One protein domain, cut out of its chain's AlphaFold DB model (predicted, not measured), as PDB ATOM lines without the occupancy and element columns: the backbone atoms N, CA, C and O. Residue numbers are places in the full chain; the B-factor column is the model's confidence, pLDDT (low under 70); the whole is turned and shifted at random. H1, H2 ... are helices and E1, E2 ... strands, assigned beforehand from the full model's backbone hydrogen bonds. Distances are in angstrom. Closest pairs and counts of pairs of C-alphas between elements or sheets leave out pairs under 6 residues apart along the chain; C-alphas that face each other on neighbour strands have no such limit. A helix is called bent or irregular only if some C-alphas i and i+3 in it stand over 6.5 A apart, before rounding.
ATOM      1  N   TYR A   2      31.336  -0.223  37.382       48.75
ATOM      2  CA  TYR A   2      31.949   0.948  36.761       48.75
ATOM      3  C   TYR A   2      31.138   1.355  35.528       48.75
ATOM      4  O   TYR A   2      30.988   0.557  34.604       48.75
ATOM      5  N   ALA A   3      30.593   2.574  35.525       59.25
ATOM      6  CA  ALA A   3      30.005   3.151  34.321       59.25
ATOM      7  C   ALA A   3      31.093   3.221  33.241       59.25
ATOM      8  O   ALA A   3      32.189   3.724  33.502       59.25
ATOM      9  N   ARG A   4      30.811   2.695  32.046       72.69
ATOM     10  CA  ARG A   4      31.728   2.800  30.906       72.69
ATOM     11  C   ARG A   4      31.246   3.885  29.967       72.69
ATOM     12  O   ARG A   4      30.048   4.047  29.744       72.69
ATOM     13  N   SER A   5      32.198   4.603  29.381       77.88
ATOM     14  CA  SER A   5      31.909   5.481  28.253       77.88
ATOM     15  C   SER A   5      31.447   4.664  27.043       77.88
ATOM     16  O   SER A   5      31.689   3.457  26.966       77.88
ATOM     17  N   ALA A   6      30.840   5.326  26.057       79.12
ATOM     18  CA  ALA A   6      30.467   4.689  24.795       79.12
ATOM     19  C   ALA A   6      31.675   4.030  24.103       79.12
ATOM     20  O   ALA A   6      31.585   2.883  23.677       79.12
ATOM     21  N   CYS A   7      32.836   4.701  24.085       84.94
ATOM     22  CA  CYS A   7      34.080   4.118  23.573       84.94
ATOM     23  C   CYS A   7      34.534   2.907  24.400       84.94
ATOM     24  O   CYS A   7      35.015   1.929  23.835       84.94
ATOM     25  N   GLY A   8      34.358   2.950  25.726       86.50
ATOM     26  CA  GLY A   8      34.651   1.818  26.605       86.50
ATOM     27  C   GLY A   8      33.799   0.595  26.265       86.50
ATOM     28  O   GLY A   8      34.341  -0.493  26.093       86.50
ATOM     29  N   TRP A   9      32.485   0.774  26.094       90.69
ATOM     30  CA  TRP A   9      31.600  -0.308  25.654       90.69
ATOM     31  C   TRP A   9      31.935  -0.814  24.259       90.69
ATOM     32  O   TRP A   9      31.969  -2.024  24.057       90.69
ATOM     33  N   GLN A  10      32.216   0.089  23.321       91.38
ATOM     34  CA  GLN A  10      32.605  -0.285  21.969       91.38
ATOM     35  C   GLN A  10      33.824  -1.207  21.983       91.38
ATOM     36  O   GLN A  10      33.745  -2.301  21.431       91.38
ATOM     37  N   THR A  11      34.912  -0.811  22.646       90.56
ATOM     38  CA  THR A  11      36.121  -1.638  22.740       90.56
ATOM     39  C   THR A  11      35.817  -2.982  23.396       90.56
ATOM     40  O   THR A  11      36.079  -4.025  22.802       90.56
ATOM     41  N   SER A  12      35.197  -2.978  24.580       90.62
ATOM     42  CA  SER A  12      34.967  -4.212  25.338       90.62
ATOM     43  C   SER A  12      34.043  -5.197  24.626       90.62
ATOM     44  O   SER A  12      34.340  -6.389  24.607       90.62
ATOM     45  N   LEU A  13      32.944  -4.727  24.026       93.94
ATOM     46  CA  LEU A  13      32.023  -5.606  23.305       93.94
ATOM     47  C   LEU A  13      32.593  -6.057  21.963       93.94
ATOM     48  O   LEU A  13      32.363  -7.199  21.587       93.94
ATOM     49  N   GLN A  14      33.371  -5.226  21.261       93.38
ATOM     50  CA  GLN A  14      34.063  -5.663  20.045       93.38
ATOM     51  C   GLN A  14      35.109  -6.737  20.349       93.38
ATOM     52  O   GLN A  14      35.181  -7.728  19.625       93.38
ATOM     53  N   ASP A  15      35.895  -6.568  21.415       90.25
ATOM     54  CA  ASP A  15      36.850  -7.583  21.868       90.25
ATOM     55  C   ASP A  15      36.133  -8.879  22.230       90.25
ATOM     56  O   ASP A  15      36.444  -9.930  21.669       90.25
ATOM     57  N   PHE A  16      35.116  -8.795  23.091       92.50
ATOM     58  CA  PHE A  16      34.325  -9.948  23.507       92.50
ATOM     59  C   PHE A  16      33.661 -10.660  22.317       92.50
ATOM     60  O   PHE A  16      33.747 -11.883  22.198       92.50
ATOM     61  N   HIS A  17      33.067  -9.906  21.389       93.50
ATOM     62  CA  HIS A  17      32.409 -10.449  20.205       93.50
ATOM     63  C   HIS A  17      33.380 -11.130  19.237       93.50
ATOM     64  O   HIS A  17      33.079 -12.209  18.727       93.50
ATOM     65  N   ARG A  18      34.582 -10.568  19.035       89.81
ATOM     66  CA  ARG A  18      35.635 -11.192  18.211       89.81
ATOM     67  C   ARG A  18      36.037 -12.583  18.700       89.81
ATOM     68  O   ARG A  18      36.496 -13.390  17.900       89.81
ATOM     69  N   MET A  19      35.851 -12.869  19.986       86.94
ATOM     70  CA  MET A  19      36.130 -14.178  20.583       86.94
ATOM     71  C   MET A  19      34.921 -15.119  20.583       86.94
ATOM     72  O   MET A  19      34.968 -16.175  21.207       86.94
ATOM     73  N   GLY A  20      33.830 -14.748  19.907       88.06
ATOM     74  CA  GLY A  20      32.590 -15.522  19.861       88.06
ATOM     75  C   GLY A  20      31.579 -15.152  20.950       88.06
ATOM     76  O   GLY A  20      30.555 -15.819  21.082       88.06
ATOM     77  N   GLY A  21      31.825 -14.087  21.721       92.69
ATOM     78  CA  GLY A  21      30.859 -13.554  22.674       92.69
ATOM     79  C   GLY A  21      29.590 -13.058  21.977       92.69
ATOM     80  O   GLY A  21      29.634 -12.218  21.079       92.69
ATOM     81  N   THR A  22      28.433 -13.561  22.399       95.56
ATOM     82  CA  THR A  22      27.133 -13.215  21.788       95.56
ATOM     83  C   THR A  22      26.125 -12.667  22.785       95.56
ATOM     84  O   THR A  22      25.056 -12.212  22.388       95.56
ATOM     85  N   THR A  23      26.415 -12.720  24.085       97.00
ATOM     86  CA  THR A  23      25.455 -12.352  25.129       97.00
ATOM     87  C   THR A  23      26.137 -11.663  26.298       97.00
ATOM     88  O   THR A  23      27.149 -12.148  26.795       97.00
ATOM     89  N   VAL A  24      25.556 -10.555  26.754       96.00
ATOM     90  CA  VAL A  24      25.997  -9.787  27.922       96.00
ATOM     91  C   VAL A  24      24.904  -9.827  28.981       96.00
ATOM     92  O   VAL A  24      23.730  -9.622  28.677       96.00
ATOM     93  N   LEU A  25      25.293 -10.076  30.227       95.81
ATOM     94  CA  LEU A  25      24.424  -9.967  31.392       95.81
ATOM     95  C   LEU A  25      25.010  -8.892  32.297       95.81
ATOM     96  O   LEU A  25      26.211  -8.907  32.569       95.81
ATOM     97  N   ASN A  26      24.172  -7.962  32.741       90.94
ATOM     98  CA  ASN A  26      24.591  -6.902  33.642       90.94
ATOM     99  C   ASN A  26      23.984  -7.102  35.031       90.94
ATOM    100  O   ASN A  26      22.850  -7.544  35.138       90.94
ATOM    101  N   PHE A  27      24.714  -6.755  36.086       91.12
ATOM    102  CA  PHE A  27      24.221  -6.808  37.466       91.12
ATOM    103  C   PHE A  27      23.440  -5.552  37.860       91.12
ATOM    104  O   PHE A  27      23.919  -4.441  37.642       91.12
ATOM    105  N   GLY A  28      22.286  -5.722  38.499       93.19
ATOM    106  CA  GLY A  28      21.537  -4.653  39.153       93.19
ATOM    107  C   GLY A  28      21.765  -4.660  40.673       93.19
ATOM    108  O   GLY A  28      21.963  -5.722  41.264       93.19
ATOM    109  N   PRO A  29      21.784  -3.494  41.341       93.44
ATOM    110  CA  PRO A  29      22.021  -3.405  42.780       93.44
ATOM    111  C   PRO A  29      20.768  -3.698  43.612       93.44
ATOM    112  O   PRO A  29      19.641  -3.685  43.117       93.44
ATOM    113  N   HIS A  30      20.973  -3.900  44.914       93.69
ATOM    114  CA  HIS A  30      19.907  -3.941  45.915       93.69
ATOM    115  C   HIS A  30      19.433  -2.527  46.271       93.69
ATOM    116  O   HIS A  30      20.214  -1.571  46.249       93.69
ATOM    117  N   LEU A  31      18.174  -2.406  46.699       94.19
ATOM    118  CA  LEU A  31      17.732  -1.234  47.456       94.19
ATOM    119  C   LEU A  31      18.485  -1.180  48.790       94.19
ATOM    120  O   LEU A  31      18.503  -2.164  49.529       94.19
ATOM    121  N   LYS A  32      19.064  -0.026  49.122       92.81
ATOM    122  CA  LYS A  32      19.765   0.187  50.394       92.81
ATOM    123  C   LYS A  32      18.891   0.994  51.342       92.81
ATOM    124  O   LYS A  32      18.419   2.065  50.974       92.81
ATOM    125  N   ARG A  33      18.694   0.509  52.569       93.69
ATOM    126  CA  ARG A  33      18.026   1.265  53.640       93.69
ATOM    127  C   ARG A  33      19.036   2.162  54.357       93.69
ATOM    128  O   ARG A  33      20.098   1.696  54.754       93.69
ATOM    129  N   HIS A  34      18.674   3.423  54.572       93.94
ATOM    130  CA  HIS A  34      19.467   4.388  55.330       93.94
ATOM    131  C   HIS A  34      18.855   4.615  56.714       93.94
ATOM    132  O   HIS A  34      17.677   4.950  56.832       93.94
ATOM    133  N   THR A  35      19.661   4.444  57.764       91.50
ATOM    134  CA  THR A  35      19.264   4.754  59.149       91.50
ATOM    135  C   THR A  35      19.256   6.257  59.409       91.50
ATOM    136  O   THR A  35      18.363   6.752  60.092       91.50
ATOM    137  N   ASP A  36      20.215   6.986  58.831       93.62
ATOM    138  CA  ASP A  36      20.234   8.446  58.814       93.62
ATOM    139  C   ASP A  36      19.687   8.974  57.474       93.62
ATOM    140  O   ASP A  36      20.351   8.828  56.440       93.62
ATOM    141  N   PRO A  37      18.518   9.645  57.471       93.62
ATOM    142  CA  PRO A  37      17.941  10.254  56.278       93.62
ATOM    143  C   PRO A  37      18.875  11.240  55.573       93.62
ATOM    144  O   PRO A  37      18.748  11.416  54.369       93.62
ATOM    145  N   SER A  38      19.815  11.882  56.277       90.44
ATOM    146  CA  SER A  38      20.749  12.837  55.664       90.44
ATOM    147  C   SER A  38      21.698  12.184  54.646       90.44
ATOM    148  O   SER A  38      22.202  12.848  53.742       90.44
ATOM    149  N   THR A  39      21.884  10.864  54.749       93.94
ATOM    150  CA  THR A  39      22.819  10.090  53.921       93.94
ATOM    151  C   THR A  39      22.197   9.520  52.646       93.94
ATOM    152  O   THR A  39      22.924   9.013  51.799       93.94
ATOM    153  N   VAL A  40      20.870   9.597  52.482       95.31
ATOM    154  CA  VAL A  40      20.159   8.951  51.359       95.31
ATOM    155  C   VAL A  40      20.342   9.679  50.020       95.31
ATOM    156  O   VAL A  40      20.286   9.061  48.961       95.31
ATOM    157  N   ALA A  41      20.548  10.999  50.059       93.38
ATOM    158  CA  ALA A  41      20.652  11.866  48.883       93.38
ATOM    159  C   ALA A  41      21.587  13.049  49.175       93.38
ATOM    160  O   ALA A  41      21.175  14.212  49.197       93.38
ATOM    161  N   ILE A  42      22.849  12.732  49.474       92.75
ATOM    162  CA  ILE A  42      23.874  13.711  49.856       92.75
ATOM    163  C   ILE A  42      24.015  14.783  48.766       92.75
ATOM    164  O   ILE A  42      24.126  14.474  47.581       92.75
ATOM    165  N   GLY A  43      23.990  16.053  49.180       92.06
ATOM    166  CA  GLY A  43      24.104  17.206  48.284       92.06
ATOM    167  C   GLY A  43      22.829  17.563  47.513       92.06
ATOM    168  O   GLY A  43      22.800  18.598  46.857       92.06
ATOM    169  N   CYS A  44      21.758  16.768  47.606       95.88
ATOM    170  CA  CYS A  44      20.512  17.064  46.905       95.88
ATOM    171  C   CYS A  44      19.800  18.274  47.524       95.88
ATOM    172  O   CYS A  44      19.284  18.218  48.650       95.88
ATOM    173  N   THR A  45      19.723  19.352  46.751       95.38
ATOM    174  CA  THR A  45      18.999  20.582  47.076       95.38
ATOM    175  C   THR A  45      18.048  20.961  45.949       95.38
ATOM    176  O   THR A  45      18.313  20.741  44.770       95.38
ATOM    177  N   THR A  46      16.911  21.520  46.341       92.25
ATOM    178  CA  THR A  46      15.917  22.128  45.449       92.25
ATOM    179  C   THR A  46      16.395  23.493  44.952       92.25
ATOM    180  O   THR A  46      17.350  24.054  45.497       92.25
ATOM    181  N   ALA A  47      15.706  24.062  43.959       88.06
ATOM    182  CA  ALA A  47      15.997  25.409  43.466       88.06
ATOM    183  C   ALA A  47      15.871  26.478  44.571       88.06
ATOM    184  O   ALA A  47      16.579  27.481  44.558       88.06
ATOM    185  N   GLU A  48      15.021  26.231  45.570       89.31
ATOM    186  CA  GLU A  48      14.808  27.088  46.737       89.31
ATOM    187  C   GLU A  48      15.849  26.866  47.855       89.31
ATOM    188  O   GLU A  48      15.717  27.417  48.947       89.31
ATOM    189  N   GLY A  49      16.869  26.030  47.629       90.69
ATOM    190  CA  GLY A  49      17.936  25.740  48.595       90.69
ATOM    191  C   GLY A  49      17.537  24.790  49.731       90.69
ATOM    192  O   GLY A  49      18.344  24.504  50.614       90.69
ATOM    193  N   THR A  50      16.312  24.260  49.716       94.88
ATOM    194  CA  THR A  50      15.849  23.256  50.689       94.88
ATOM    195  C   THR A  50      16.417  21.886  50.329       94.88
ATOM    196  O   THR A  50      16.401  21.512  49.153       94.88
ATOM    197  N   SER A  51      16.892  21.111  51.313       96.19
ATOM    198  CA  SER A  51      17.371  19.746  51.045       96.19
ATOM    199  C   SER A  51      16.231  18.854  50.547       96.19
ATOM    200  O   SER A  51      15.091  18.969  51.002       96.19
ATOM    201  N   CYS A  52      16.522  17.920  49.643       96.19
ATOM    202  CA  CYS A  52      15.492  17.050  49.065       96.19
ATOM    203  C   CYS A  52      14.785  16.179  50.120       96.19
ATOM    204  O   CYS A  52      13.593  15.898  50.007       96.19
ATOM    205  N   VAL A  53      15.497  15.808  51.190       96.81
ATOM    206  CA  VAL A  53      14.941  15.100  52.356       96.81
ATOM    207  C   VAL A  53      13.962  15.987  53.126       96.81
ATOM    208  O   VAL A  53      12.878  15.540  53.505       96.81
ATOM    209  N   GLN A  54      14.313  17.256  53.351       96.56
ATOM    210  CA  GLN A  54      13.430  18.209  54.019       96.56
ATOM    211  C   GLN A  54      12.188  18.501  53.175       96.56
ATOM    212  O   GLN A  54      11.081  18.479  53.712       96.56
ATOM    213  N   GLN A  55      12.356  18.697  51.868       96.25
ATOM    214  CA  GLN A  55      11.245  18.888  50.941       96.25
ATOM    215  C   GLN A  55      10.296  17.676  50.961       96.25
ATOM    216  O   GLN A  55       9.088  17.830  51.113       96.25
ATOM    217  N   ALA A  56      10.838  16.454  50.902       96.31
ATOM    218  CA  ALA A  56      10.045  15.231  50.992       96.31
ATOM    219  C   ALA A  56       9.241  15.152  52.302       96.31
ATOM    220  O   ALA A  56       8.056  14.828  52.280       96.31
ATOM    221  N   ARG A  57       9.843  15.509  53.445       96.94
ATOM    222  CA  ARG A  57       9.141  15.563  54.741       96.94
ATOM    223  C   ARG A  57       8.010  16.587  54.767       96.94
ATOM    224  O   ARG A  57       6.990  16.319  55.393       96.94
ATOM    225  N   GLN A  58       8.192  17.737  54.120       95.62
ATOM    226  CA  GLN A  58       7.171  18.785  54.041       95.62
ATOM    227  C   GLN A  58       5.988  18.360  53.167       95.62
ATOM    228  O   GLN A  58       4.845  18.566  53.558       95.62
ATOM    229  N   GLU A  59       6.255  17.745  52.013       94.94
ATOM    230  CA  GLU A  59       5.208  17.334  51.070       94.94
ATOM    231  C   GLU A  59       4.450  16.077  51.522       94.94
ATOM    232  O   GLU A  59       3.230  16.011  51.401       94.94
ATOM    233  N   ILE A  60       5.169  15.075  52.035       95.19
ATOM    234  CA  ILE A  60       4.606  13.757  52.368       95.19
ATOM    235  C   ILE A  60       4.122  13.716  53.825       95.19
ATOM    236  O   ILE A  60       3.134  13.051  54.140       95.19
ATOM    237  N   GLY A  61       4.803  14.442  54.715       95.50
ATOM    238  CA  GLY A  61       4.607  14.408  56.162       95.50
ATOM    239  C   GLY A  61       5.502  13.372  56.850       95.50
ATOM    240  O   GLY A  61       5.449  12.183  56.547       95.50
ATOM    241  N   THR A  62       6.295  13.804  57.837       92.94
ATOM    242  CA  THR A  62       7.267  12.947  58.549       92.94
ATOM    243  C   THR A  62       6.649  11.678  59.142       92.94
ATOM    244  O   THR A  62       7.266  10.624  59.073       92.94
ATOM    245  N   GLY A  63       5.425  11.752  59.680       94.06
ATOM    246  CA  GLY A  63       4.732  10.595  60.264       94.06
ATOM    247  C   GLY A  63       4.269   9.545  59.248       94.06
ATOM    248  O   GLY A  63       3.843   8.468  59.648       94.06
ATOM    249  N   ARG A  64       4.344   9.850  57.947       94.69
ATOM    250  CA  ARG A  64       4.003   8.931  56.855       94.69
ATOM    251  C   ARG A  64       5.237   8.335  56.186       94.69
ATOM    252  O   ARG A  64       5.085   7.433  55.377       94.69
ATOM    253  N   ILE A  65       6.446   8.804  56.495       95.94
ATOM    254  CA  ILE A  65       7.677   8.262  55.909       95.94
ATOM    255  C   ILE A  65       8.230   7.181  56.832       95.94
ATOM    256  O   ILE A  65       8.617   7.462  57.965       95.94
ATOM    257  N   ARG A  66       8.292   5.952  56.327       94.62
ATOM    258  CA  ARG A  66       8.745   4.773  57.063       94.62
ATOM    259  C   ARG A  66      10.238   4.523  56.887       94.62
ATOM    260  O   ARG A  66      10.957   4.438  57.877       94.62
ATOM    261  N   ASN A  67      10.704   4.427  55.643       95.12
ATOM    262  CA  ASN A  67      12.117   4.224  55.329       95.12
ATOM    263  C   ASN A  67      12.633   5.253  54.325       95.12
ATOM    264  O   ASN A  67      11.900   5.727  53.454       95.12
ATOM    265  N   TRP A  68      13.934   5.518  54.416       97.00
ATOM    266  CA  TRP A  68      14.706   6.220  53.396       97.00
ATOM    267  C   TRP A  68      15.563   5.201  52.664       97.00
ATOM    268  O   TRP A  68      16.351   4.486  53.289       97.00
ATOM    269  N   LEU A  69      15.363   5.101  51.357       96.88
ATOM    270  CA  LEU A  69      16.000   4.113  50.503       96.88
ATOM    271  C   LEU A  69      16.861   4.804  49.448       96.88
ATOM    272  O   LEU A  69      16.501   5.876  48.963       96.88
ATOM    273  N   SER A  70      17.957   4.173  49.045       95.81
ATOM    274  CA  SER A  70      18.708   4.563  47.852       95.81
ATOM    275  C   SER A  70      18.843   3.397  46.877       95.81
ATOM    276  O   SER A  70      18.815   2.222  47.264       95.81
ATOM    277  N   TYR A  71      18.970   3.732  45.596       94.56
ATOM    278  CA  TYR A  71      19.293   2.790  44.531       94.56
ATOM    279  C   TYR A  71      20.379   3.399  43.647       94.56
ATOM    280  O   TYR A  71      20.141   4.325  42.873       94.56
ATOM    281  N   GLU A  72      21.598   2.894  43.806       86.50
ATOM    282  CA  GLU A  72      22.794   3.425  43.154       86.50
ATOM    283  C   GLU A  72      23.132   2.593  41.924       86.50
ATOM    284  O   GLU A  72      23.971   1.691  41.947       86.50
ATOM    285  N   PHE A  73      22.445   2.908  40.836       83.50
ATOM    286  CA  PHE A  73      22.703   2.357  39.520       83.50
ATOM    287  C   PHE A  73      22.790   3.552  38.584       83.50
ATOM    288  O   PHE A  73      21.798   4.262  38.452       83.50
ATOM    289  N   ASN A  74      23.968   3.816  38.005       77.88
ATOM    290  CA  ASN A  74      24.251   4.971  37.132       77.88
ATOM    291  C   ASN A  74      23.492   4.905  35.782       77.88
ATOM    292  O   ASN A  74      24.037   5.234  34.731       77.88
ATOM    293  N   GLU A  75      22.254   4.428  35.797       88.31
ATOM    294  CA  GLU A  75      21.320   4.392  34.689       88.31
ATOM    295  C   GLU A  75      20.481   5.670  34.695       88.31
ATOM    296  O   GLU A  75      19.951   6.092  35.728       88.31
ATOM    297  N   HIS A  76      20.352   6.298  33.527       91.44
ATOM    298  CA  HIS A  76      19.583   7.532  33.401       91.44
ATOM    299  C   HIS A  76      18.130   7.182  33.097       91.44
ATOM    300  O   HIS A  76      17.700   7.137  31.944       91.44
ATOM    301  N   TYR A  77      17.371   6.920  34.158       92.19
ATOM    302  CA  TYR A  77      15.954   6.597  34.049       92.19
ATOM    303  C   TYR A  77      15.147   7.719  33.391       92.19
ATOM    304  O   TYR A  77      15.373   8.913  33.646       92.19
ATOM    305  N   GLY A  78      14.185   7.308  32.563       91.50
ATOM    306  CA  GLY A  78      13.225   8.189  31.912       91.50
ATOM    307  C   GLY A  78      12.073   8.563  32.839       91.50
ATOM    308  O   GLY A  78      11.948   8.066  33.950       91.50
ATOM    309  N   SER A  79      11.172   9.432  32.383       91.94
ATOM    310  CA  SER A  79      10.030   9.871  33.199       91.94
ATOM    311  C   SER A  79       9.023   8.762  33.526       91.94
ATOM    312  O   SER A  79       8.180   8.961  34.395       91.94
ATOM    313  N   ALA A  80       9.099   7.604  32.861       92.00
ATOM    314  CA  ALA A  80       8.194   6.478  33.083       92.00
ATOM    315  C   ALA A  80       8.357   5.827  34.470       92.00
ATOM    316  O   ALA A  80       7.442   5.137  34.921       92.00
ATOM    317  N   ILE A  81       9.468   6.077  35.180       94.50
ATOM    318  CA  ILE A  81       9.619   5.607  36.566       94.50
ATOM    319  C   ILE A  81       8.766   6.392  37.571       94.50
ATOM    320  O   ILE A  81       8.555   5.920  38.691       94.50
ATOM    321  N   ALA A  82       8.279   7.579  37.199       93.44
ATOM    322  CA  ALA A  82       7.528   8.467  38.077       93.44
ATOM    323  C   ALA A  82       6.013   8.335  37.872       93.44
ATOM    324  O   ALA A  82       5.520   8.207  36.753       93.44
ATOM    325  N   CYS A  83       5.259   8.429  38.965       90.69
ATOM    326  CA  CYS A  83       3.804   8.487  38.936       90.69
ATOM    327  C   CYS A  83       3.324   9.903  38.574       90.69
ATOM    328  O   CYS A  83       3.654  10.862  39.285       90.69
ATOM    329  N   PRO A  84       2.498  10.062  37.524       82.75
ATOM    330  CA  PRO A  84       1.909  11.352  37.182       82.75
ATOM    331  C   PRO A  84       1.077  11.921  38.339       82.75
ATOM    332  O   PRO A  84       0.247  11.222  38.914       82.75
ATOM    333  N   GLY A  85       1.290  13.195  38.682       77.81
ATOM    334  CA  GLY A  85       0.498  13.900  39.702       77.81
ATOM    335  C   GLY A  85       0.732  13.456  41.154       77.81
ATOM    336  O   GLY A  85       0.004  13.898  42.037       77.81
ATOM    337  N   GLY A  86       1.727  12.599  41.406       85.88
ATOM    338  CA  GLY A  86       2.057  12.081  42.735       85.88
ATOM    339  C   GLY A  86       3.095  12.900  43.506       85.88
ATOM    340  O   GLY A  86       3.370  14.063  43.203       85.88
ATOM    341  N   PHE A  87       3.724  12.259  44.493       93.19
ATOM    342  CA  PHE A  87       4.870  12.805  45.233       93.19
ATOM    343  C   PHE A  87       6.226  12.514  44.573       93.19
ATOM    344  O   PHE A  87       7.261  12.910  45.110       93.19
ATOM    345  N   ASP A  88       6.258  11.867  43.412       95.69
ATOM    346  CA  ASP A  88       7.510  11.614  42.702       95.69
ATOM    347  C   ASP A  88       8.059  12.913  42.093       95.69
ATOM    348  O   ASP A  88       7.299  13.759  41.607       95.69
ATOM    349  N   ARG A  89       9.379  13.116  42.134       94.38
ATOM    350  CA  ARG A  89      10.034  14.331  41.618       94.38
ATOM    351  C   ARG A  89      11.313  13.989  40.874       94.38
ATOM    352  O   ARG A  89      12.112  13.201  41.372       94.38
ATOM    353  N   LYS A  90      11.534  14.665  39.747       94.94
ATOM    354  CA  LYS A  90      12.864  14.856  39.166       94.94
ATOM    355  C   LYS A  90      13.435  16.155  39.723       94.94
ATOM    356  O   LYS A  90      12.750  17.174  39.702       94.94
ATOM    357  N   ILE A  91      14.657  16.110  40.225       95.00
ATOM    358  CA  ILE A  91      15.346  17.242  40.837       95.00
ATOM    359  C   ILE A  91      16.713  17.338  40.170       95.00
ATOM    360  O   ILE A  91      17.492  16.393  40.211       95.00
ATOM    361  N   GLU A  92      16.993  18.468  39.537       95.19
ATOM    362  CA  GLU A  92      18.270  18.734  38.876       95.19
ATOM    363  C   GLU A  92      19.019  19.781  39.700       95.19
ATOM    364  O   GLU A  92      18.470  20.837  40.012       95.19
ATOM    365  N   THR A  93      20.248  19.472  40.109       95.31
ATOM    366  CA  THR A  93      21.057  20.343  40.976       95.31
ATOM    367  C   THR A  93      22.550  20.146  40.711       95.31
ATOM    368  O   THR A  93      22.939  19.299  39.910       95.31
ATOM    369  N   VAL A  94      23.404  20.933  41.363       93.62
ATOM    370  CA  VAL A  94      24.865  20.821  41.267       93.62
ATOM    371  C   VAL A  94      25.416  20.377  42.617       93.62
ATOM    372  O   VAL A  94      25.238  21.068  43.617       93.62
ATOM    373  N   VAL A  95      26.112  19.241  42.637       92.50
ATOM    374  CA  VAL A  95      26.767  18.689  43.832       92.50
ATOM    375  C   VAL A  95      28.266  18.677  43.591       92.50
ATOM    376  O   VAL A  95      28.726  18.068  42.629       92.50
ATOM    377  N   ASP A  96      29.020  19.384  44.433       91.44
ATOM    378  CA  ASP A  96      30.483  19.490  44.339       91.44
ATOM    379  C   ASP A  96      30.982  19.912  42.941       91.44
ATOM    380  O   ASP A  96      31.979  19.414  42.425       91.44
ATOM    381  N   GLY A  97      30.254  20.832  42.297       91.00
ATOM    382  CA  GLY A  97      30.562  21.327  40.951       91.00
ATOM    383  C   GLY A  97      30.108  20.417  39.802       91.00
ATOM    384  O   GLY A  97      30.298  20.780  38.643       91.00
ATOM    385  N   VAL A  98      29.475  19.277  40.093       92.06
ATOM    386  CA  VAL A  98      28.979  18.321  39.093       92.06
ATOM    387  C   VAL A  98      27.452  18.402  38.989       92.06
ATOM    388  O   VAL A  98      26.765  18.206  39.997       92.06
ATOM    389  N   PRO A  99      26.886  18.676  37.799       93.88
ATOM    390  CA  PRO A  99      25.450  18.561  37.562       93.88
ATOM    391  C   PRO A  99      24.947  17.139  37.832       93.88
ATOM    392  O   PRO A  99      25.450  16.168  37.275       93.88
ATOM    393  N   ARG A 100      23.930  17.003  38.678       93.56
ATOM    394  CA  ARG A 100      23.315  15.724  39.036       93.56
ATOM    395  C   ARG A 100      21.810  15.775  38.872       93.56
ATOM    396  O   ARG A 100      21.172  16.799  39.123       93.56
ATOM    397  N   VAL A 101      21.250  14.627  38.519       94.38
ATOM    398  CA  VAL A 101      19.813  14.382  38.566       94.38
ATOM    399  C   VAL A 101      19.524  13.452  39.729       94.38
ATOM    400  O   VAL A 101      20.134  12.392  39.857       94.38
ATOM    401  N   PHE A 102      18.554  13.839  40.545       95.06
ATOM    402  CA  PHE A 102      17.944  13.006  41.563       95.06
ATOM    403  C   PHE A 102      16.495  12.727  41.179       95.06
ATOM    404  O   PHE A 102      15.730  13.636  40.858       95.06
ATOM    405  N   TRP A 103      16.093  11.471  41.280       96.25
ATOM    406  CA  TRP A 103      14.695  11.083  41.321       96.25
ATOM    407  C   TRP A 103      14.317  10.768  42.758       96.25
ATOM    408  O   TRP A 103      14.893   9.870  43.369       96.25
ATOM    409  N   ARG A 104      13.333  11.496  43.289       96.62
ATOM    410  CA  ARG A 104      12.600  11.103  44.492       96.62
ATOM    411  C   ARG A 104      11.421  10.252  44.045       96.62
ATOM    412  O   ARG A 104      10.520  10.775  43.394       96.62
ATOM    413  N   ILE A 105      11.420   8.982  44.415       97.25
ATOM    414  CA  ILE A 105      10.338   8.036  44.157       97.25
ATOM    415  C   ILE A 105       9.691   7.676  45.490       97.25
ATOM    416  O   ILE A 105      10.364   7.276  46.436       97.25
ATOM    417  N   VAL A 106       8.378   7.834  45.576       96.38
ATOM    418  CA  VAL A 106       7.590   7.491  46.755       96.38
ATOM    419  C   VAL A 106       6.889   6.172  46.478       96.38
ATOM    420  O   VAL A 106       6.108   6.061  45.531       96.38
ATOM    421  N   LEU A 107       7.205   5.176  47.299       95.31
ATOM    422  CA  LEU A 107       6.762   3.795  47.161       95.31
ATOM    423  C   LEU A 107       5.673   3.528  48.216       95.31
ATOM    424  O   LEU A 107       5.993   3.500  49.412       95.31
ATOM    425  N   PRO A 108       4.397   3.382  47.804       90.94
ATOM    426  CA  PRO A 108       3.296   3.025  48.696       90.94
ATOM    427  C   PRO A 108       3.555   1.732  49.463       90.94
ATOM    428  O   PRO A 108       4.096   0.766  48.920       90.94
ATOM    429  N   HIS A 109       3.163   1.722  50.735       84.94
ATOM    430  CA  HIS A 109       3.218   0.545  51.595       84.94
ATOM    431  C   HIS A 109       1.812   0.166  52.099       84.94
ATOM    432  O   HIS A 109       0.809   0.681  51.617       84.94
ATOM    433  N   ASP A 110       1.711  -0.782  53.034       76.62
ATOM    434  CA  ASP A 110       0.462  -1.133  53.726       76.62
ATOM    435  C   ASP A 110      -0.657  -1.651  52.796       76.62
ATOM    436  O   ASP A 110      -1.844  -1.437  53.034       76.62
ATOM    437  N   GLY A 111      -0.278  -2.355  51.724       72.81
ATOM    438  CA  GLY A 111      -1.220  -2.955  50.769       72.81
ATOM    439  C   GLY A 111      -1.793  -1.978  49.740       72.81
ATOM    440  O   GLY A 111      -2.690  -2.349  48.985       72.81
ATOM    441  N   GLN A 112      -1.275  -0.750  49.689       81.12
ATOM    442  CA  GLN A 112      -1.664   0.239  48.691       81.12
ATOM    443  C   GLN A 112      -1.197  -0.146  47.288       81.12
ATOM    444  O   GLN A 112      -0.140  -0.753  47.095       81.12
ATOM    445  N   ALA A 113      -1.998   0.239  46.294       84.44
ATOM    446  CA  ALA A 113      -1.615   0.093  44.901       84.44
ATOM    447  C   ALA A 113      -0.446   1.030  44.563       84.44
ATOM    448  O   ALA A 113      -0.288   2.107  45.140       84.44
ATOM    449  N   ALA A 114       0.358   0.640  43.576       84.25
ATOM    450  CA  ALA A 114       1.380   1.518  43.026       84.25
ATOM    451  C   ALA A 114       0.767   2.859  42.579       84.25
ATOM    452  O   ALA A 114      -0.310   2.880  41.983       84.25
ATOM    453  N   CYS A 115       1.469   3.965  42.841       87.44
ATOM    454  CA  CYS A 115       1.000   5.336  42.602       87.44
ATOM    455  C   CYS A 115      -0.218   5.805  43.429       87.44
ATOM    456  O   CYS A 115      -0.704   6.909  43.180       87.44
ATOM    457  N   ASP A 116      -0.712   5.035  44.408       88.75
ATOM    458  CA  ASP A 116      -1.742   5.506  45.343       88.75
ATOM    459  C   ASP A 116      -1.106   6.182  46.565       88.75
ATOM    460  O   ASP A 116      -0.451   5.544  47.386       88.75
ATOM    461  N   TYR A 117      -1.315   7.494  46.687       89.88
ATOM    462  CA  TYR A 117      -0.773   8.326  47.768       89.88
ATOM    463  C   TYR A 117      -1.847   8.846  48.740       89.88
ATOM    464  O   TYR A 117      -1.563   9.692  49.600       89.88
ATOM    465  N   SER A 118      -3.089   8.372  48.601       86.94
ATOM    466  CA  SER A 118      -4.269   8.911  49.289       86.94
ATOM    467  C   SER A 118      -4.234   8.748  50.814       86.94
ATOM    468  O   SER A 118      -4.790   9.570  51.541       86.94
ATOM    469  N   SER A 119      -3.565   7.711  51.316       84.25
ATOM    470  CA  SER A 119      -3.489   7.368  52.745       84.25
ATOM    471  C   SER A 119      -2.164   6.657  53.070       84.25
ATOM    472  O   SER A 119      -1.248   6.712  52.252       84.25
ATOM    473  N   GLY A 120      -2.013   6.041  54.243       87.88
ATOM    474  CA  GLY A 120      -0.909   5.109  54.524       87.88
ATOM    475  C   GLY A 120       0.483   5.719  54.730       87.88
ATOM    476  O   GLY A 120       0.652   6.947  54.808       87.88
ATOM    477  N   SER A 121       1.457   4.813  54.871       92.56
ATOM    478  CA  SER A 121       2.884   5.102  55.003       92.56
ATOM    479  C   SER A 121       3.662   4.763  53.724       92.56
ATOM    480  O   SER A 121       3.210   3.985  52.885       92.56
ATOM    481  N   PHE A 122       4.839   5.365  53.568       94.56
ATOM    482  CA  PHE A 122       5.642   5.301  52.353       94.56
ATOM    483  C   PHE A 122       7.108   5.037  52.651       94.56
ATOM    484  O   PHE A 122       7.671   5.581  53.607       94.56
ATOM    485  N   ASP A 123       7.753   4.309  51.751       96.00
ATOM    486  CA  ASP A 123       9.203   4.358  51.632       96.00
ATOM    487  C   ASP A 123       9.588   5.415  50.591       96.00
ATOM    488  O   ASP A 123       9.004   5.489  49.509       96.00
ATOM    489  N   VAL A 124      10.571   6.252  50.920       97.38
ATOM    490  CA  VAL A 124      11.075   7.289  50.016       97.38
ATOM    491  C   VAL A 124      12.412   6.832  49.458       97.38
ATOM    492  O   VAL A 124      13.399   6.743  50.186       97.38
ATOM    493  N   LEU A 125      12.425   6.537  48.163       97.62
ATOM    494  CA  LEU A 125      13.586   6.106  47.404       97.62
ATOM    495  C   LEU A 125      14.224   7.292  46.675       97.62
ATOM    496  O   LEU A 125      13.542   8.028  45.965       97.62
ATOM    497  N   PHE A 126      15.541   7.434  46.799       97.31
ATOM    498  CA  PHE A 126      16.339   8.291  45.933       97.31
ATOM    499  C   PHE A 126      17.167   7.477  44.944       97.31
ATOM    500  O   PHE A 126      17.879   6.540  45.308       97.31
ATOM    501  N   VAL A 127      17.089   7.884  43.684       95.44
ATOM    502  CA  VAL A 127      17.937   7.398  42.593       95.44
ATOM    503  C   VAL A 127      18.704   8.592  42.059       95.44
ATOM    504  O   VAL A 127      18.122   9.664  41.905       95.44
ATOM    505  N   GLN A 128      19.998   8.440  41.802       92.12
ATOM    506  CA  GLN A 128      20.828   9.549  41.339       92.12
ATOM    507  C   GLN A 128      21.770   9.135  40.218       92.12
ATOM    508  O   GLN A 128      22.250   8.003  40.188       92.12
ATOM    509  N   TYR A 129      22.065  10.086  39.340       91.25
ATOM    510  CA  TYR A 129      23.099   9.967  38.320       91.25
ATOM    511  C   TYR A 129      23.693  11.343  37.991       91.25
ATOM    512  O   TYR A 129      23.081  12.387  38.235       91.25
ATOM    513  N   ASP A 130      24.913  11.342  37.460       89.25
ATOM    514  CA  ASP A 130      25.549  12.538  36.906       89.25
ATOM    515  C   ASP A 130      24.860  12.895  35.582       89.25
ATOM    516  O   ASP A 130      24.758  12.065  34.680       89.25
ATOM    517  N   ALA A 131      24.364  14.128  35.465       87.69
ATOM    518  CA  ALA A 131      23.620  14.573  34.290       87.69
ATOM    519  C   ALA A 131      24.493  14.626  33.023       87.69
ATOM    520  O   ALA A 131      23.973  14.509  31.914       87.69
ATOM    521  N   ASN A 132      25.808  14.787  33.190       85.62
ATOM    522  CA  ASN A 132      26.786  14.832  32.109       85.62
ATOM    523  C   ASN A 132      27.432  13.470  31.833       85.62
ATOM    524  O   ASN A 132      28.188  13.341  30.865       85.62
ATOM    525  N   ALA A 133      27.177  12.457  32.668       83.12
ATOM    526  CA  ALA A 133      27.689  11.123  32.414       83.12
ATOM    527  C   ALA A 133      27.045  10.522  31.159       83.12
ATOM    528  O   ALA A 133      25.923  10.840  30.765       83.12
ATOM    529  N   ILE A 134      27.778   9.621  30.512       81.06
ATOM    530  CA  ILE A 134      27.210   8.811  29.439       81.06
ATOM    531  C   ILE A 134      26.258   7.802  30.076       81.06
ATOM    532  O   ILE A 134      26.646   7.083  30.998       81.06
ATOM    533  N   GLU A 135      25.043   7.714  29.538       86.75
ATOM    534  CA  GLU A 135      24.086   6.683  29.922       86.75
ATOM    535  C   GLU A 135      24.617   5.314  29.469       86.75
ATOM    536  O   GLU A 135      24.557   4.936  28.295       86.75
ATOM    537  N   SER A 136      25.227   4.605  30.417       87.44
ATOM    538  CA  SER A 136      26.010   3.399  30.163       87.44
ATOM    539  C   SER A 136      25.158   2.264  29.584       87.44
ATOM    540  O   SER A 136      25.663   1.494  28.768       87.44
ATOM    541  N   THR A 137      23.884   2.149  29.963       91.06
ATOM    542  CA  THR A 137      23.006   1.061  29.512       91.06
ATOM    543  C   THR A 137      22.632   1.214  28.036       91.06
ATOM    544  O   THR A 137      22.816   0.283  27.254       91.06
ATOM    545  N   THR A 138      22.193   2.395  27.605       91.50
ATOM    546  CA  THR A 138      21.874   2.710  26.200       91.50
ATOM    547  C   THR A 138      23.126   2.658  25.337       91.50
ATOM    548  O   THR A 138      23.072   2.154  24.214       91.50
ATOM    549  N   ALA A 139      24.276   3.112  25.849       92.38
ATOM    550  CA  ALA A 139      25.545   2.979  25.138       92.38
ATOM    551  C   ALA A 139      25.892   1.500  24.875       92.38
ATOM    552  O   ALA A 139      26.220   1.142  23.743       92.38
ATOM    553  N   MET A 140      25.748   0.631  25.884       94.31
ATOM    554  CA  MET A 140      25.931  -0.817  25.741       94.31
ATOM    555  C   MET A 140      24.952  -1.421  24.723       94.31
ATOM    556  O   MET A 140      25.382  -2.151  23.832       94.31
ATOM    557  N   LEU A 141      23.657  -1.098  24.813       96.31
ATOM    558  CA  LEU A 141      22.625  -1.613  23.902       96.31
ATOM    559  C   LEU A 141      22.851  -1.180  22.447       96.31
ATOM    560  O   LEU A 141      22.685  -1.988  21.536       96.31
ATOM    561  N   THR A 142      23.283   0.064  22.233       95.56
ATOM    562  CA  THR A 142      23.587   0.605  20.899       95.56
ATOM    563  C   THR A 142      24.741  -0.149  20.243       95.56
ATOM    564  O   THR A 142      24.647  -0.559  19.086       95.56
ATOM    565  N   VAL A 143      25.826  -0.378  20.988       96.00
ATOM    566  CA  VAL A 143      26.964  -1.167  20.498       96.00
ATOM    567  C   VAL A 143      26.543  -2.620  20.257       96.00
ATOM    568  O   VAL A 143      26.887  -3.191  19.225       96.00
ATOM    569  N   ALA A 144      25.768  -3.209  21.172       97.12
ATOM    570  CA  ALA A 144      25.280  -4.577  21.037       97.12
ATOM    571  C   ALA A 144      24.376  -4.762  19.807       97.12
ATOM    572  O   ALA A 144      24.512  -5.769  19.118       97.12
ATOM    573  N   ASP A 145      23.519  -3.790  19.475       98.00
ATOM    574  CA  ASP A 145      22.717  -3.815  18.242       98.00
ATOM    575  C   ASP A 145      23.603  -3.882  16.997       98.00
ATOM    576  O   ASP A 145      23.346  -4.674  16.093       98.00
ATOM    577  N   HIS A 146      24.670  -3.076  16.951       96.94
ATOM    578  CA  HIS A 146      25.596  -3.060  15.813       96.94
ATOM    579  C   HIS A 146      26.372  -4.373  15.659       96.94
ATOM    580  O   HIS A 146      26.755  -4.729  14.546       96.94
ATOM    581  N   LEU A 147      26.600  -5.087  16.762       96.88
ATOM    582  CA  LEU A 147      27.297  -6.374  16.786       96.88
ATOM    583  C   LEU A 147      26.344  -7.579  16.710       96.88
ATOM    584  O   LEU A 147      26.807  -8.717  16.711       96.88
ATOM    585  N   GLY A 148      25.024  -7.364  16.667       97.19
ATOM    586  CA  GLY A 148      24.040  -8.451  16.698       97.19
ATOM    587  C   GLY A 148      24.079  -9.275  17.992       97.19
ATOM    588  O   GLY A 148      23.827 -10.479  17.967       97.19
ATOM    589  N   MET A 149      24.430  -8.648  19.116       98.00
ATOM    590  CA  MET A 149      24.550  -9.295  20.422       98.00
ATOM    591  C   MET A 149      23.260  -9.206  21.241       98.00
ATOM    592  O   MET A 149      22.467  -8.274  21.117       98.00
ATOM    593  N   GLU A 150      23.086 -10.167  22.143       98.25
ATOM    594  CA  GLU A 150      22.011 -10.194  23.131       98.25
ATOM    595  C   GLU A 150      22.445  -9.526  24.444       98.25
ATOM    596  O   GLU A 150      23.550  -9.748  24.932       98.25
ATOM    597  N   VAL A 151      21.562  -8.750  25.065       98.31
ATOM    598  CA  VAL A 151      21.800  -8.085  26.349       98.31
ATOM    599  C   VAL A 151      20.652  -8.377  27.306       98.31
ATOM    600  O   VAL A 151      19.479  -8.173  26.977       98.31
ATOM    601  N   TYR A 152      21.006  -8.819  28.509       98.31
ATOM    602  CA  TYR A 152      20.109  -8.967  29.646       98.31
ATOM    603  C   TYR A 152      20.471  -7.907  30.684       98.31
ATOM    604  O   TYR A 152      21.564  -7.928  31.256       98.31
ATOM    605  N   LEU A 153      19.572  -6.946  30.890       97.44
ATOM    606  CA  LEU A 153      19.800  -5.836  31.814       97.44
ATOM    607  C   LEU A 153      19.652  -6.299  33.261       97.44
ATOM    608  O   LEU A 153      18.804  -7.134  33.563       97.44
ATOM    609  N   GLY A 154      20.460  -5.744  34.158       96.12
ATOM    610  CA  GLY A 154      20.415  -6.090  35.575       96.12
ATOM    611  C   GLY A 154      19.118  -5.632  36.211       96.12
ATOM    612  O   GLY A 154      18.915  -4.435  36.398       96.12
ATOM    613  N   ALA A 155      18.247  -6.581  36.540       96.81
ATOM    614  CA  ALA A 155      17.054  -6.311  37.325       96.81
ATOM    615  C   ALA A 155      17.457  -5.714  38.679       96.81
ATOM    616  O   ALA A 155      18.505  -6.092  39.218       96.81
ATOM    617  N   PRO A 156      16.637  -4.832  39.280       96.75
ATOM    618  CA  PRO A 156      16.787  -4.517  40.692       96.75
ATOM    619  C   PRO A 156      16.942  -5.811  41.491       96.75
ATOM    620  O   PRO A 156      16.153  -6.744  41.334       96.75
ATOM    621  N   ALA A 157      17.982  -5.891  42.317       95.81
ATOM    622  CA  ALA A 157      18.223  -7.088  43.099       95.81
ATOM    623  C   ALA A 157      17.270  -7.149  44.293       95.81
ATOM    624  O   ALA A 157      16.935  -6.109  44.879       95.81
ATOM    625  N   PHE A 158      16.836  -8.358  44.666       94.88
ATOM    626  CA  PHE A 158      15.966  -8.543  45.831       94.88
ATOM    627  C   PHE A 158      16.597  -7.916  47.075       94.88
ATOM    628  O   PHE A 158      17.795  -8.077  47.286       94.88
ATOM    629  N   PRO A 159      15.841  -7.171  47.895       93.62
ATOM    630  CA  PRO A 159      16.395  -6.536  49.077       93.62
ATOM    631  C   PRO A 159      16.865  -7.610  50.053       93.62
ATOM    632  O   PRO A 159      16.208  -8.639  50.207       93.62
ATOM    633  N   VAL A 160      17.984  -7.362  50.722       92.25
ATOM    634  CA  VAL A 160      18.593  -8.311  51.656       92.25
ATOM    635  C   VAL A 160      18.705  -7.705  53.045       92.25
ATOM    636  O   VAL A 160      18.786  -6.483  53.200       92.25
ATOM    637  N   VAL A 161      18.707  -8.560  54.062       90.06
ATOM    638  CA  VAL A 161      18.945  -8.130  55.442       90.06
ATOM    639  C   VAL A 161      20.408  -7.699  55.566       90.06
ATOM    640  O   VAL A 161      21.312  -8.458  55.228       90.06
ATOM    641  N   THR A 162      20.663  -6.480  56.049       85.88
ATOM    642  CA  THR A 162      22.031  -5.972  56.248       85.88
ATOM    643  C   THR A 162      22.848  -6.922  57.128       85.88
ATOM    644  O   THR A 162      22.442  -7.215  58.254       85.88
ATOM    645  N   GLY A 163      24.001  -7.384  56.632       86.31
ATOM    646  CA  GLY A 163      24.868  -8.345  57.322       86.31
ATOM    647  C   GLY A 163      24.420  -9.807  57.214       86.31
ATOM    648  O   GLY A 163      25.036 -10.675  57.830       86.31
ATOM    649  N   GLN A 164      23.339 -10.080  56.477       87.19
ATOM    650  CA  GLN A 164      22.864 -11.414  56.109       87.19
ATOM    651  C   GLN A 164      22.424 -11.395  54.644       87.19
ATOM    652  O   GLN A 164      21.259 -11.614  54.313       87.19
ATOM    653  N   GLU A 165      23.361 -11.107  53.745       85.75
ATOM    654  CA  GLU A 165      23.097 -10.876  52.321       85.75
ATOM    655  C   GLU A 165      22.499 -12.107  51.612       85.75
ATOM    656  O   GLU A 165      21.877 -11.982  50.562       85.75
ATOM    657  N   TRP A 166      22.608 -13.299  52.206       82.25
ATOM    658  CA  TRP A 166      21.937 -14.517  51.740       82.25
ATOM    659  C   TRP A 166      20.433 -14.561  52.059       82.25
ATOM    660  O   TRP A 166      19.745 -15.463  51.588       82.25
ATOM    661  N   GLN A 167      19.900 -13.632  52.857       87.06
ATOM    662  CA  GLN A 167      18.502 -13.608  53.284       87.06
ATOM    663  C   GLN A 167      17.760 -12.401  52.703       87.06
ATOM    664  O   GLN A 167      18.123 -11.252  52.952       87.06
ATOM    665  N   ILE A 168      16.657 -12.670  51.998       90.81
ATOM    666  CA  ILE A 168      15.740 -11.635  51.508       90.81
ATOM    667  C   ILE A 168      15.104 -10.880  52.690       90.81
ATOM    668  O   ILE A 168      14.534 -11.497  53.596       90.81
ATOM    669  N   ASP A 169      15.138  -9.546  52.655       91.94
ATOM    670  CA  ASP A 169      14.398  -8.691  53.589       91.94
ATOM    671  C   ASP A 169      12.929  -8.583  53.155       91.94
ATOM    672  O   ASP A 169      12.541  -7.749  52.329       91.94
ATOM    673  N   ALA A 170      12.093  -9.423  53.765       90.50
ATOM    674  CA  ALA A 170      10.658  -9.453  53.511       90.50
ATOM    675  C   ALA A 170       9.965  -8.094  53.738       90.50
ATOM    676  O   ALA A 170       8.987  -7.788  53.054       90.50
ATOM    677  N   ALA A 171      10.474  -7.244  54.641       89.31
ATOM    678  CA  ALA A 171       9.875  -5.938  54.927       89.31
ATOM    679  C   ALA A 171      10.037  -4.940  53.764       89.31
ATOM    680  O   ALA A 171       9.272  -3.975  53.660       89.31
ATOM    681  N   MET A 172      11.002  -5.178  52.870       91.56
ATOM    682  CA  MET A 172      11.285  -4.331  51.707       91.56
ATOM    683  C   MET A 172      10.711  -4.867  50.396       91.56
ATOM    684  O   MET A 172      10.759  -4.155  49.394       91.56
ATOM    685  N   LEU A 173      10.149  -6.081  50.373       91.12
ATOM    686  CA  LEU A 173       9.690  -6.712  49.130       91.12
ATOM    687  C   LEU A 173       8.611  -5.907  48.399       91.12
ATOM    688  O   LEU A 173       8.662  -5.785  47.182       91.12
ATOM    689  N   SER A 174       7.658  -5.313  49.119       90.44
ATOM    690  CA  SER A 174       6.632  -4.449  48.503       90.44
ATOM    691  C   SER A 174       7.240  -3.254  47.754       90.44
ATOM    692  O   SER A 174       6.969  -3.065  46.568       90.44
ATOM    693  N   SER A 175       8.127  -2.510  48.415       93.31
ATOM    694  CA  SER A 175       8.847  -1.361  47.855       93.31
ATOM    695  C   SER A 175       9.749  -1.781  46.695       93.31
ATOM    696  O   SER A 175       9.799  -1.112  45.666       93.31
ATOM    697  N   HIS A 176      10.408  -2.933  46.826       94.56
ATOM    698  CA  HIS A 176      11.193  -3.534  45.758       94.56
ATOM    699  C   HIS A 176      10.350  -3.855  44.521       94.56
ATOM    700  O   HIS A 176      10.730  -3.462  43.426       94.56
ATOM    701  N   ARG A 177       9.198  -4.515  44.677       93.69
ATOM    702  CA  ARG A 177       8.332  -4.886  43.547       93.69
ATOM    703  C   ARG A 177       7.765  -3.661  42.831       93.69
ATOM    704  O   ARG A 177       7.697  -3.668  41.604       93.69
ATOM    705  N   ASP A 178       7.393  -2.598  43.553       94.50
ATOM    706  CA  ASP A 178       6.979  -1.349  42.893       94.50
ATOM    707  C   ASP A 178       8.157  -0.679  42.167       94.50
ATOM    708  O   ASP A 178       7.999  -0.214  41.038       94.50
ATOM    709  N   TRP A 179       9.358  -0.688  42.754       96.31
ATOM    710  CA  TRP A 179      10.552  -0.193  42.070       96.31
ATOM    711  C   TRP A 179      10.881  -1.002  40.805       96.31
ATOM    712  O   TRP A 179      11.033  -0.417  39.734       96.31
ATOM    713  N   ALA A 180      10.895  -2.334  40.883       96.88
ATOM    714  CA  ALA A 180      11.105  -3.221  39.739       96.88
ATOM    715  C   ALA A 180      10.067  -2.981  38.636       96.88
ATOM    716  O   ALA A 180      10.429  -2.795  37.476       96.88
ATOM    717  N   ARG A 181       8.780  -2.854  38.991       96.19
ATOM    718  CA  ARG A 181       7.704  -2.509  38.046       96.19
ATOM    719  C   ARG A 181       7.996  -1.203  37.299       96.19
ATOM    720  O   ARG A 181       7.781  -1.137  36.090       96.19
ATOM    721  N   ARG A 182       8.461  -0.164  38.002       96.19
ATOM    722  CA  ARG A 182       8.800   1.146  37.415       96.19
ATOM    723  C   ARG A 182       9.988   1.043  36.466       96.19
ATOM    724  O   ARG A 182       9.897   1.542  35.348       96.19
ATOM    725  N   VAL A 183      11.047   0.349  36.878       97.00
ATOM    726  CA  VAL A 183      12.228   0.085  36.040       97.00
ATOM    727  C   VAL A 183      11.836  -0.675  34.771       97.00
ATOM    728  O   VAL A 183      12.164  -0.247  33.670       97.00
ATOM    729  N   TYR A 184      11.056  -1.751  34.893       97.81
ATOM    730  CA  TYR A 184      10.634  -2.561  33.748       97.81
ATOM    731  C   TYR A 184       9.702  -1.816  32.788       97.81
ATOM    732  O   TYR A 184       9.803  -2.022  31.578       97.81
ATOM    733  N   ALA A 185       8.818  -0.952  33.295       96.25
ATOM    734  CA  ALA A 185       7.973  -0.096  32.461       96.25
ATOM    735  C   ALA A 185       8.794   0.971  31.712       96.25
ATOM    736  O   ALA A 185       8.527   1.279  30.547       96.25
ATOM    737  N   ASP A 186       9.819   1.512  32.369       96.56
ATOM    738  CA  ASP A 186      10.739   2.469  31.770       96.56
ATOM    739  C   ASP A 186      11.622   1.817  30.696       96.56
ATOM    740  O   ASP A 186      11.720   2.353  29.593       96.56
ATOM    741  N   TRP A 187      12.152   0.611  30.931       97.06
ATOM    742  CA  TRP A 187      12.845  -0.179  29.904       97.06
ATOM    743  C   TRP A 187      11.960  -0.491  28.701       97.06
ATOM    744  O   TRP A 187      12.404  -0.316  27.566       97.06
ATOM    745  N   ALA A 188      10.705  -0.892  28.930       96.19
ATOM    746  CA  ALA A 188       9.759  -1.179  27.854       96.19
ATOM    747  C   ALA A 188       9.562   0.025  26.920       96.19
ATOM    748  O   ALA A 188       9.346  -0.153  25.726       96.19
ATOM    749  N   THR A 189       9.673   1.248  27.450       94.94
ATOM    750  CA  THR A 189       9.552   2.485  26.672       94.94
ATOM    751  C   THR A 189      10.888   2.904  26.057       94.94
ATOM    752  O   THR A 189      10.981   3.092  24.845       94.94
ATOM    753  N   ARG A 190      11.942   3.044  26.873       94.88
ATOM    754  CA  ARG A 190      13.246   3.574  26.442       94.88
ATOM    755  C   ARG A 190      14.010   2.627  25.531       94.88
ATOM    756  O   ARG A 190      14.735   3.086  24.654       94.88
ATOM    757  N   HIS A 191      13.861   1.322  25.729       95.75
ATOM    758  CA  HIS A 191      14.633   0.308  25.015       95.75
ATOM    759  C   HIS A 191      13.809  -0.470  23.982       95.75
ATOM    760  O   HIS A 191      14.304  -1.442  23.416       95.75
ATOM    761  N   ALA A 192      12.589  -0.015  23.662       94.00
ATOM    762  CA  ALA A 192      11.737  -0.619  22.632       94.00
ATOM    763  C   ALA A 192      12.434  -0.744  21.265       94.00
ATOM    764  O   ALA A 192      12.214  -1.717  20.545       94.00
ATOM    765  N   GLY A 193      13.277   0.235  20.918       95.56
ATOM    766  CA  GLY A 193      14.020   0.274  19.656       95.56
ATOM    767  C   GLY A 193      15.293  -0.579  19.623       95.56
ATOM    768  O   GLY A 193      15.855  -0.754  18.546       95.56
ATOM    769  N   HIS A 194      15.743  -1.118  20.760       97.56
ATOM    770  CA  HIS A 194      16.956  -1.932  20.832       97.56
ATOM    771  C   HIS A 194      16.627  -3.411  20.618       97.56
ATOM    772  O   HIS A 194      15.992  -4.077  21.445       97.56
ATOM    773  N   SER A 195      17.081  -3.957  19.492       97.00
ATOM    774  CA  SER A 195      16.926  -5.380  19.173       97.00
ATOM    775  C   SER A 195      17.730  -6.268  20.131       97.00
ATOM    776  O   SER A 195      17.276  -7.361  20.496       97.00
ATOM    777  N   SER A 196      18.860  -5.738  20.603       98.12
ATOM    778  CA  SER A 196      19.787  -6.332  21.554       98.12
ATOM    779  C   SER A 196      19.221  -6.449  22.965       98.12
ATOM    780  O   SER A 196      19.681  -7.298  23.717       98.12
ATOM    781  N   PHE A 197      18.196  -5.679  23.346       98.31
ATOM    782  CA  PHE A 197      17.564  -5.822  24.661       98.31
ATOM    783  C   PHE A 197      16.725  -7.107  24.713       98.31
ATOM    784  O   PHE A 197      15.580  -7.122  24.281       98.31
ATOM    785  N   ARG A 198      17.273  -8.220  25.208       98.12
ATOM    786  CA  ARG A 198      16.616  -9.543  25.173       98.12
ATOM    787  C   ARG A 198      15.911  -9.927  26.464       98.12
ATOM    788  O   ARG A 198      15.053 -10.813  26.430       98.12
ATOM    789  N   GLY A 199      16.227  -9.271  27.573       98.19
ATOM    790  CA  GLY A 199      15.704  -9.696  28.858       98.19
ATOM    791  C   GLY A 199      16.230  -8.940  30.062       98.19
ATOM    792  O   GLY A 199      16.976  -7.970  29.938       98.19
ATOM    793  N   ALA A 200      15.849  -9.445  31.228       98.44
ATOM    794  CA  ALA A 200      16.371  -9.030  32.519       98.44
ATOM    795  C   ALA A 200      17.187 -10.166  33.153       98.44
ATOM    796  O   ALA A 200      16.883 -11.342  32.944       98.44
ATOM    797  N   TYR A 201      18.206  -9.810  33.929       98.25
ATOM    798  CA  TYR A 201      19.016 -10.716  34.734       98.25
ATOM    799  C   TYR A 201      18.873 -10.370  36.216       98.25
ATOM    800  O   TYR A 201      19.239  -9.272  36.642       98.25
TER     801      TYR A 201
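What this domain is: This is residues 2 to 201 of the 520 residues of an uncharacterized protein of Stenotrophomonas maltophilia (UniProt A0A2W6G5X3). Two lobes share one long helix: at one end of the longest axis a strongly twisted five-strand sheet has H2 over one face and H4 over the other, and at the other end a small parallel sheet of E1, E7 and E9 is covered by H3, with H1 packed on H3. H4 runs from the large sheet, with residues 172 to 182, on to the small one, with residues 180 to 188, while E8 lies far out, its centre 20.8 A from the mean of the C-alphas. The 200 printed residues hold four named helices and nine named strands in the order H1 E1 E2 H2 E3 E4 E5 E6 H3 E7 E8 H4 E9, and the class is mixed, helices and strands. The large sheet is mixed, in the order E2, E3, E6, E5, E4. The whole is compact, with a radius of gyration of the C-alphas of 17.8 A and spans of 56 by 39 by 34 A.

How they stand to each other: H1, residues 6 to 18, touches H3, residues 136 to 147, the same way at a steep tilt of 40 degrees; their closest C-alphas, those of Ala 6 and Ala 139, are 5.2 A apart. E1, residues 23 to 25, is parallel to E7, residues 150 to 155, with N 24 and O 150 at 2.8 A. E7 is parallel to E9, residues 197 to 201, with N 201 and O 153 at 2.8 A. H1 only grazes this sheet with its residues 13 to 17. H3 is on it, along the strands at a height of 8.7 A, over E7 and only just over E9, on which 3 of its C-alphas fall. E2, residues 32 to 34, is antiparallel to E3, residues 65 to 71, with N 34 and O 68 at 2.9 A. E3 is parallel to E6, residues 122 to 130, with N 126 and O 69 at 2.8 A. E4, residues 89 to 95, E5, residues 98 to 108, and E6 form a meander, each strand the antiparallel neighbour of the one before, in two hairpins; N 91 and O 102 are 2.8 A apart, N 103 and O 127 2.8 A. H2, residues 52 to 60, is on this sheet over E6 and E5, along the strands at a height of 8.8 A; the closest C-alphas of H2 and E3 are those of Arg 57 and Ile 65, 7.5 A apart. H4, residues 170 to 190, is on the opposite face at a height of 9.3 A, over E3, E6 and E5 and slantwise to the strands, at 48 degrees to E3 on the local plane; the C-alphas of Leu 107 and Ser 175 are the closest of E5 and H4, 5.6 A apart. H4 is also on the small sheet, where the closest C-alphas of E7 and H4, those of Ala 155 and Ala 180, are 7.1 A apart. E8, residues 164 to 168, pairs with no named strand, and it and H4 meet only through their link. In H1, H2 and H3 every O i to N i+4 pair is within hydrogen-bond range; in H4, 15 of 17 are.

Where its parts are: H1 begins at C-alpha 6 (30.467, 4.689, 24.795) and is 18.0 A long from first to last C-alpha. E3 measures 17.2 A, E4 17.4 A, E5 31.4 A and E6 26.2 A. H3 measures 16.6 A and E7 15.5 A. H4 begins at C-alpha 170 (10.658, -9.453, 53.511) and measures 30.2 A; it has a kink of 28 degrees near residue 177 and is irregular, with C-alphas 171 and 174 at 7.3 A. E9 ends at C-alpha 201 (19.016, -10.716, 34.734).

The domain as a whole: The C-alphas farthest apart, those of Arg 18 and Gly 63, are 56.6 A apart. The printed part has no cut. The links E2 to H2, E3 to E4 and E5 to E6 are long. The mean pLDDT of the printed part is 92.0, and residues 2 to 3 are under 70.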